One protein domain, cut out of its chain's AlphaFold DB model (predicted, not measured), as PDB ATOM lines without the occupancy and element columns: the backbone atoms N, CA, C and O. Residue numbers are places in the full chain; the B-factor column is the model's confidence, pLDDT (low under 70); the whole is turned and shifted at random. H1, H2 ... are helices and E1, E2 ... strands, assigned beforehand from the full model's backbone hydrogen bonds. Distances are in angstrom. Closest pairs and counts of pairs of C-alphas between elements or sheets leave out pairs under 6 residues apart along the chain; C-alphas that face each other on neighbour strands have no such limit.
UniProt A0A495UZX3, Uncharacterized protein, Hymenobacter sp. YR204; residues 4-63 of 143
ATOM      1  N   ALA A   4      48.836  39.825  31.144       95.56
ATOM      2  CA  ALA A   4      49.839  39.042  31.867       95.56
ATOM      3  C   ALA A   4      50.482  39.833  33.025       95.56
ATOM      4  O   ALA A   4      50.593  39.322  34.135       95.56
ATOM      5  N   ALA A   5      50.840  41.103  32.798       96.94
ATOM      6  CA  ALA A   5      51.408  41.957  33.844       96.94
ATOM      7  C   ALA A   5      50.391  42.322  34.942       96.94
ATOM      8  O   ALA A   5      50.779  42.541  36.088       96.94
ATOM      9  N   LEU A   6      49.097  42.401  34.610       96.75
ATOM     10  CA  LEU A   6      48.037  42.561  35.607       96.75
ATOM     11  C   LEU A   6      47.955  41.321  36.508       96.75
ATOM     12  O   LEU A   6      47.945  41.462  37.729       96.75
ATOM     13  N   LEU A   7      47.908  40.133  35.899       96.50
ATOM     14  CA  LEU A   7      47.760  38.855  36.599       96.50
ATOM     15  C   LEU A   7      48.959  38.512  37.493       96.50
ATOM     16  O   LEU A   7      48.785  37.838  38.501       96.50
ATOM     17  N   ASP A   8      50.151  38.998  37.149       97.19
ATOM     18  CA  ASP A   8      51.351  38.872  37.985       97.19
ATOM     19  C   ASP A   8      51.318  39.809  39.207       97.19
ATOM     20  O   ASP A   8      51.796  39.478  40.291       97.19
ATOM     21  N   ARG A   9      50.718  40.996  39.057       96.12
ATOM     22  CA  ARG A   9      50.758  42.054  40.076       96.12
ATOM     23  C   ARG A   9      49.589  42.025  41.054       96.12
ATOM     24  O   ARG A   9      49.699  42.584  42.147       96.12
ATOM     25  N   VAL A  10      48.457  41.462  40.651       95.44
ATOM     26  CA  VAL A  10      47.217  41.507  41.424       95.44
ATOM     27  C   VAL A  10      46.806  40.091  41.821       95.44
ATOM     28  O   VAL A  10      46.645  39.247  40.940       95.44
ATOM     29  N   PRO A  11      46.581  39.825  43.123       95.25
ATOM     30  CA  PRO A  11      46.120  38.522  43.577       95.25
ATOM     31  C   PRO A  11      44.828  38.096  42.875       95.25
ATOM     32  O   PRO A  11      43.895  38.891  42.712       95.25
ATOM     33  N   LYS A  12      44.763  36.828  42.466       93.56
ATOM     34  CA  LYS A  12      43.657  36.287  41.666       93.56
ATOM     35  C   LYS A  12      42.310  36.423  42.376       93.56
ATOM     36  O   LYS A  12      41.302  36.674  41.730       93.56
ATOM     37  N   GLU A  13      42.287  36.299  43.696       93.94
ATOM     38  CA  GLU A  13      41.106  36.465  44.544       93.94
ATOM     39  C   GLU A  13      40.511  37.881  44.506       93.94
ATOM     40  O   GLU A  13      39.335  38.061  44.816       93.94
ATOM     41  N   MET A  14      41.297  38.883  44.097       96.06
ATOM     42  CA  MET A  14      40.836  40.260  43.924       96.06
ATOM     43  C   MET A  14      40.245  40.511  42.533       96.06
ATOM     44  O   MET A  14      39.617  41.550  42.328       96.06
ATOM     45  N   LEU A  15      40.448  39.594  41.583       97.25
ATOM     46  CA  LEU A  15      40.075  39.744  40.181       97.25
ATOM     47  C   LEU A  15      38.964  38.773  39.789       97.25
ATOM     48  O   LEU A  15      39.095  37.554  39.888       97.25
ATOM     49  N   LYS A  16      37.891  39.313  39.216       97.38
ATOM     50  CA  LYS A  16      36.864  38.526  38.534       97.38
ATOM     51  C   LYS A  16      36.831  38.907  37.057       97.38
ATOM     52  O   LYS A  16      36.451  40.028  36.729       97.38
ATOM     53  N   LYS A  17      37.209  37.978  36.173       96.94
ATOM     54  CA  LYS A  17      37.071  38.160  34.718       96.94
ATOM     55  C   LYS A  17      35.593  38.085  34.329       96.94
ATOM     56  O   LYS A  17      34.867  37.219  34.817       96.94
ATOM     57  N   THR A  18      35.147  38.995  33.476       96.31
ATOM     58  CA  THR A  18      33.796  39.025  32.901       96.31
ATOM     59  C   THR A  18      33.840  39.740  31.548       96.31
ATOM     60  O   THR A  18      34.926  40.033  31.045       96.31
ATOM     61  N   THR A  19      32.688  39.993  30.944       95.25
ATOM     62  CA  THR A  19      32.558  40.728  29.687       95.25
ATOM     63  C   THR A  19      31.670  41.948  29.888       95.25
ATOM     64  O   THR A  19      30.890  42.033  30.843       95.25
ATOM     65  N   ARG A  20      31.833  42.941  29.017       92.69
ATOM     66  CA  ARG A  20      30.949  44.101  28.905       92.69
ATOM     67  C   ARG A  20      30.691  44.396  27.443       92.69
ATOM     68  O   ARG A  20      31.485  44.015  26.596       92.69
ATOM     69  N   GLU A  21      29.613  45.119  27.190       88.81
ATOM     70  CA  GLU A  21      29.263  45.619  25.868       88.81
ATOM     71  C   GLU A  21      29.474  47.138  25.814       88.81
ATOM     72  O   GLU A  21      29.192  47.847  26.785       88.81
ATOM     73  N   LEU A  22      30.012  47.629  24.701       81.69
ATOM     74  CA  LEU A  22      30.110  49.050  24.368       81.69
ATOM     75  C   LEU A  22      29.868  49.182  22.869       81.69
ATOM     76  O   LEU A  22      30.517  48.477  22.101       81.69
ATOM     77  N   GLU A  23      28.933  50.043  22.462       80.12
ATOM     78  CA  GLU A  23      28.572  50.223  21.049       80.12
ATOM     79  C   GLU A  23      28.229  48.896  20.328       80.12
ATOM     80  O   GLU A  23      28.496  48.721  19.140       80.12
ATOM     81  N   GLY A  24      27.648  47.929  21.053       84.19
ATOM     82  CA  GLY A  24      27.303  46.602  20.527       84.19
ATOM     83  C   GLY A  24      28.473  45.615  20.416       84.19
ATOM     84  O   GLY A  24      28.286  44.509  19.912       84.19
ATOM     85  N   ILE A  25      29.673  45.986  20.871       85.25
ATOM     86  CA  ILE A  25      30.860  45.125  20.867       85.25
ATOM     87  C   ILE A  25      31.093  44.586  22.274       85.25
ATOM     88  O   ILE A  25      31.274  45.356  23.220       85.25
ATOM     89  N   GLU A  26      31.122  43.258  22.411       91.88
ATOM     90  CA  GLU A  26      31.522  42.607  23.657       91.88
ATOM     91  C   GLU A  26      33.053  42.600  23.798       91.88
ATOM     92  O   GLU A  26      33.775  42.240  22.869       91.88
ATOM     93  N   TYR A  27      33.560  42.980  24.970       91.50
ATOM     94  CA  TYR A  27      34.986  42.974  25.289       91.50
ATOM     95  C   TYR A  27      35.242  42.458  26.711       91.50
ATOM     96  O   TYR A  27      34.396  42.609  27.607       91.50
ATOM     97  N   PRO A  28      36.411  41.836  26.959       96.00
ATOM     98  CA  PRO A  28      36.724  41.298  28.268       96.00
ATOM     99  C   PRO A  28      37.107  42.407  29.249       96.00
ATOM    100  O   PRO A  28      37.777  43.388  28.917       96.00
ATOM    101  N   VAL A  29      36.715  42.218  30.505       97.25
ATOM    102  CA  VAL A  29      37.073  43.105  31.611       97.25
ATOM    103  C   VAL A  29      37.444  42.301  32.852       97.25
ATOM    104  O   VAL A  29      37.034  41.149  33.020       97.25
ATOM    105  N   TYR A  30      38.163  42.937  33.770       98.19
ATOM    106  CA  TYR A  30      38.268  42.477  35.149       98.19
ATOM    107  C   TYR A  30      37.527  43.418  36.093       98.19
ATOM    108  O   TYR A  30      37.735  44.630  36.067       98.19
ATOM    109  N   GLU A  31      36.712  42.857  36.983       97.88
ATOM    110  CA  GLU A  31      36.317  43.534  38.216       97.88
ATOM    111  C   GLU A  31      37.409  43.321  39.266       97.88
ATOM    112  O   GLU A  31      37.647  42.194  39.701       97.88
ATOM    113  N   LEU A  32      38.052  44.409  39.680       97.25
ATOM    114  CA  LEU A  32      39.025  44.443  40.763       97.25
ATOM    115  C   LEU A  32      38.341  44.892  42.060       97.25
ATOM    116  O   LEU A  32      37.844  46.019  42.152       97.25
ATOM    117  N   ARG A  33      38.342  44.025  43.075       95.88
ATOM    118  CA  ARG A  33      37.756  44.288  44.398       95.88
ATOM    119  C   ARG A  33      38.823  44.270  45.477       95.88
ATOM    120  O   ARG A  33      39.606  43.332  45.569       95.88
ATOM    121  N   ASN A  34      38.828  45.302  46.317       89.19
ATOM    122  CA  ASN A  34      39.681  45.337  47.497       89.19
ATOM    123  C   ASN A  34      39.040  44.486  48.611       89.19
ATOM    124  O   ASN A  34      37.958  44.847  49.075       89.19
ATOM    125  N   PRO A  35      39.683  43.402  49.077       90.00
ATOM    126  CA  PRO A  35      39.105  42.519  50.088       90.00
ATOM    127  C   PRO A  35      38.948  43.193  51.456       90.00
ATOM    128  O   PRO A  35      38.103  42.773  52.238       90.00
ATOM    129  N   ALA A  36      39.705  44.259  51.742       91.31
ATOM    130  CA  ALA A  36      39.519  45.051  52.959       91.31
ATOM    131  C   ALA A  36      38.238  45.902  52.927       91.31
ATOM    132  O   ALA A  36      37.824  46.420  53.959       91.31
ATOM    133  N   HIS A  37      37.635  46.070  51.746       92.06
ATOM    134  CA  HIS A  37      36.469  46.920  51.513       92.06
ATOM    135  C   HIS A  37      35.539  46.316  50.455       92.06
ATOM    136  O   HIS A  37      35.396  46.869  49.356       92.06
ATOM    137  N   PRO A  38      34.951  45.144  50.748       91.25
ATOM    138  CA  PRO A  38      34.135  44.389  49.802       91.25
ATOM    139  C   PRO A  38      32.840  45.112  49.395       91.25
ATOM    140  O   PRO A  38      32.270  44.799  48.350       91.25
ATOM    141  N   GLU A  39      32.383  46.071  50.201       93.06
ATOM    142  CA  GLU A  39      31.205  46.907  49.963       93.06
ATOM    143  C   GLU A  39      31.419  47.979  48.890       93.06
ATOM    144  O   GLU A  39      30.451  48.496  48.326       93.06
ATOM    145  N   ALA A  40      32.673  48.334  48.606       93.88
ATOM    146  CA  ALA A  40      32.972  49.364  47.630       93.88
ATOM    147  C   ALA A  40      32.691  48.878  46.195       93.88
ATOM    148  O   ALA A  40      32.899  47.698  45.877       93.88
ATOM    149  N   PRO A  41      32.262  49.777  45.289       95.06
ATOM    150  CA  PRO A  41      32.155  49.450  43.875       95.06
ATOM    151  C   PRO A  41      33.485  48.906  43.326       95.06
ATOM    152  O   PRO A  41      34.542  49.467  43.635       95.06
ATOM    153  N   PRO A  42      33.466  47.847  42.494       96.44
ATOM    154  CA  PRO A  42      34.687  47.331  41.895       96.44
ATOM    155  C   PRO A  42      35.323  48.379  40.979       96.44
ATOM    156  O   PRO A  42      34.635  49.146  40.298       96.44
ATOM    157  N   THR A  43      36.650  48.368  40.919       97.12
ATOM    158  CA  THR A  43      37.374  49.021  39.826       97.12
ATOM    159  C   THR A  43      37.236  48.151  38.587       97.12
ATOM    160  O   THR A  43      37.463  46.946  38.659       97.12
ATOM    161  N   ILE A  44      36.854  48.736  37.457       97.00
ATOM    162  CA  ILE A  44      36.695  47.989  36.206       97.00
ATOM    163  C   ILE A  44      37.939  48.203  35.361       97.00
ATOM    164  O   ILE A  44      38.287  49.342  35.064       97.00
ATOM    165  N   LEU A  45      38.600  47.115  34.985       97.62
ATOM    166  CA  LEU A  45      39.770  47.119  34.118       97.62
ATOM    167  C   LEU A  45      39.341  46.594  32.756       97.62
ATOM    168  O   LEU A  45      39.100  45.398  32.598       97.62
ATOM    169  N   GLU A  46      39.205  47.487  31.789       96.06
ATOM    170  CA  GLU A  46      38.753  47.136  30.451       96.06
ATOM    171  C   GLU A  46      39.934  46.768  29.569       96.06
ATOM    172  O   GLU A  46      40.948  47.476  29.536       96.06
ATOM    173  N   LEU A  47      39.788  45.659  28.849       96.12
ATOM    174  CA  LEU A  47      40.819  45.126  27.979       96.12
ATOM    175  C   LEU A  47      40.488  45.386  26.510       96.12
ATOM    176  O   LEU A  47      39.326  45.428  26.114       96.12
ATOM    177  N   VAL A  48      41.541  45.563  25.719       93.56
ATOM    178  CA  VAL A  48      41.510  45.624  24.256       93.56
ATOM    179  C   VAL A  48      42.604  44.711  23.712       93.56
ATOM    180  O   VAL A  48      43.633  44.532  24.375       93.56
ATOM    181  N   GLY A  49      42.380  44.155  22.527       92.31
ATOM    182  CA  GLY A  49      43.253  43.188  21.866       92.31
ATOM    183  C   GLY A  49      42.479  41.934  21.478       92.31
ATOM    184  O   GLY A  49      41.246  41.921  21.530       92.31
ATOM    185  N   ASP A  50      43.213  40.889  21.127       90.31
ATOM    186  CA  ASP A  50      42.686  39.588  20.725       90.31
ATOM    187  C   ASP A  50      43.588  38.450  21.239       90.31
ATOM    188  O   ASP A  50      44.539  38.675  21.992       90.31
ATOM    189  N   GLU A  51      43.250  37.207  20.896       87.62
ATOM    190  CA  GLU A  51      43.992  36.022  21.342       87.62
ATOM    191  C   GLU A  51      45.373  35.874  20.683       87.62
ATOM    192  O   GLU A  51      46.234  35.198  21.246       87.62
ATOM    193  N   GLU A  52      45.600  36.497  19.524       91.00
ATOM    194  CA  GLU A  52      46.854  36.414  18.771       91.00
ATOM    195  C   GLU A  52      47.868  37.451  19.274       91.00
ATOM    196  O   GLU A  52      49.009  37.106  19.592       91.00
ATOM    197  N   GLU A  53      47.448  38.711  19.417       90.56
ATOM    198  CA  GLU A  53      48.295  39.814  19.893       90.56
ATOM    199  C   GLU A  53      48.326  39.936  21.427       90.56
ATOM    200  O   GLU A  53      49.233  40.543  22.011       90.56
ATOM    201  N   GLY A  54      47.342  39.333  22.095       94.12
ATOM    202  CA  GLY A  54      47.136  39.409  23.533       94.12
ATOM    203  C   GLY A  54      46.387  40.669  23.977       94.12
ATOM    204  O   GLY A  54      46.278  41.679  23.282       94.12
ATOM    205  N   PHE A  55      45.882  40.625  25.209       95.88
ATOM    206  CA  PHE A  55      45.084  41.707  25.775       95.88
ATOM    207  C   PHE A  55      45.914  42.711  26.580       95.88
ATOM    208  O   PHE A  55      46.880  42.375  27.279       95.88
ATOM    209  N   ARG A  56      45.472  43.970  26.571       96.12
ATOM    210  CA  ARG A  56      46.001  45.042  27.423       96.12
ATOM    211  C   ARG A  56      44.888  45.900  28.008       96.12
ATOM    212  O   ARG A  56      43.877  46.137  27.359       96.12
ATOM    213  N   ILE A  57      45.116  46.430  29.207       96.19
ATOM    214  CA  ILE A  57      44.253  47.453  29.804       96.19
ATOM    215  C   ILE A  57      44.363  48.729  28.970       96.19
ATOM    216  O   ILE A  57      45.468  49.273  28.841       96.19
ATOM    217  N   TRP A  58      43.227  49.204  28.466       94.25
ATOM    218  CA  TRP A  58      43.101  50.484  27.758       94.25
ATOM    219  C   TRP A  58      42.293  51.514  28.547       94.25
ATOM    220  O   TRP A  58      42.514  52.715  28.396       94.25
ATOM    221  N   ARG A  59      41.401  51.053  29.435       95.12
ATOM    222  CA  ARG A  59      40.586  51.924  30.280       95.12
ATOM    223  C   ARG A  59      40.398  51.356  31.679       95.12
ATOM    224  O   ARG A  59      40.263  50.148  31.867       95.12
ATOM    225  N   ILE A  60      40.399  52.242  32.669       96.94
ATOM    226  CA  ILE A  60      40.133  51.923  34.074       96.94
ATOM    227  C   ILE A  60      38.962  52.777  34.540       96.94
ATOM    228  O   ILE A  60      39.061  54.001  34.498       96.94
ATOM    229  N   GLN A  61      37.887  52.153  35.023       96.31
ATOM    230  CA  GLN A  61      36.751  52.856  35.623       96.31
ATOM    231  C   GLN A  61      36.797  52.770  37.150       96.31
ATOM    232  O   GLN A  61      36.853  51.681  37.727       96.31
ATOM    233  N   LEU A  62      36.697  53.922  37.806       96.81
ATOM    234  CA  LEU A  62      36.670  54.077  39.255       96.81
ATOM    235  C   LEU A  62      35.328  54.683  39.679       96.81
ATOM    236  O   LEU A  62      34.980  55.784  39.259       96.81
ATOM    237  N   HIS A  63      34.604  53.982  40.548       96.31
ATOM    238  CA  HIS A  63      33.348  54.458  41.155       96.31
ATOM    239  C   HIS A  63      33.452  54.616  42.678       96.31
ATOM    240  O   HIS A  63      32.554  55.139  43.331       96.31
TER     241      HIS A  63
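AT A GLANCE: This is residues 4 to 63 of the 143 residues of an uncharacterized protein of Hymenobacter sp. YR204 (UniProt A0A495UZX3). The domain is one strongly twisted antiparallel sheet of four strands, with the short helix H1 beside its strands, nearest to E4. The hairpins E1-E2 and E3-E4 are joined side by side through E2 and E3 and splay apart beyond residues 28 and 47, and the tip of the first, residues 21 to 26, sticks out. The printed part has 60 residues, with one named helix and four named strands in the order H1, E1, E2, E3, E4; the sheet's order is E1, E2, E3, E4, and the class is mostly strand. The whole is compact, with a radius of gyration of the C-alphas of 12.0 A; it spans 35 by 27 by 15 A, only just flat.

HOW THE PARTS SIT: H1, residues 4 to 9, is on the sheet at a height over the sheet of 8.3 A, but over none of its strands. Its O i to N i+4 pairs are within hydrogen-bond range. E1, residues 15 to 22, bends by 52 degrees at residue 18. It forms a hairpin with E2, residues 25 to 32, at 150 degrees between their directions; N 18 and O 29 are 2.9 A apart, within hydrogen-bond range. E2 forms a hairpin with E3, residues 43 to 50, at 137 degrees; C-alphas 29 and 46 face each other at 4.5 A, and N 45 and O 30, 2.8 A apart, are within hydrogen-bond range. E3 forms a hairpin with E4, residues 54 to 62, at 155 degrees, where N 61 and O 44, 2.8 A apart, are within hydrogen-bond range. The four strands make a meander, each the antiparallel neighbour of the one before. E1 and E4 are its edge strands and are apart. H1 and E4 are near each other, with 7 pairs of C-alphas within 10 A. From edge to edge the strands' lines turn by 94 degrees.

IN THESE COORDINATES: H1 begins at C-alpha 4, (49.839, 39.042, 31.867), and measures 8.8 A from first to last C-alpha. E1 measures 20.9 A, E2 21.5 A and E3 22.0 A. E2 begins at C-alpha 25, (30.860, 45.125, 20.867). E4 measures 23.9 A and ends at C-alpha 62, (36.670, 54.077, 39.255).

THE WHOLE: The two C-alphas farthest apart, those of Glu 39 and Glu 52, are 36.4 A apart. The printed part has no cut. The links H1 to E1, E1 to E2 and E3 to E4 are tight, and the link E2 to E3 is short. The mean pLDDT of the printed part is 93.9, and no printed residue is under 70.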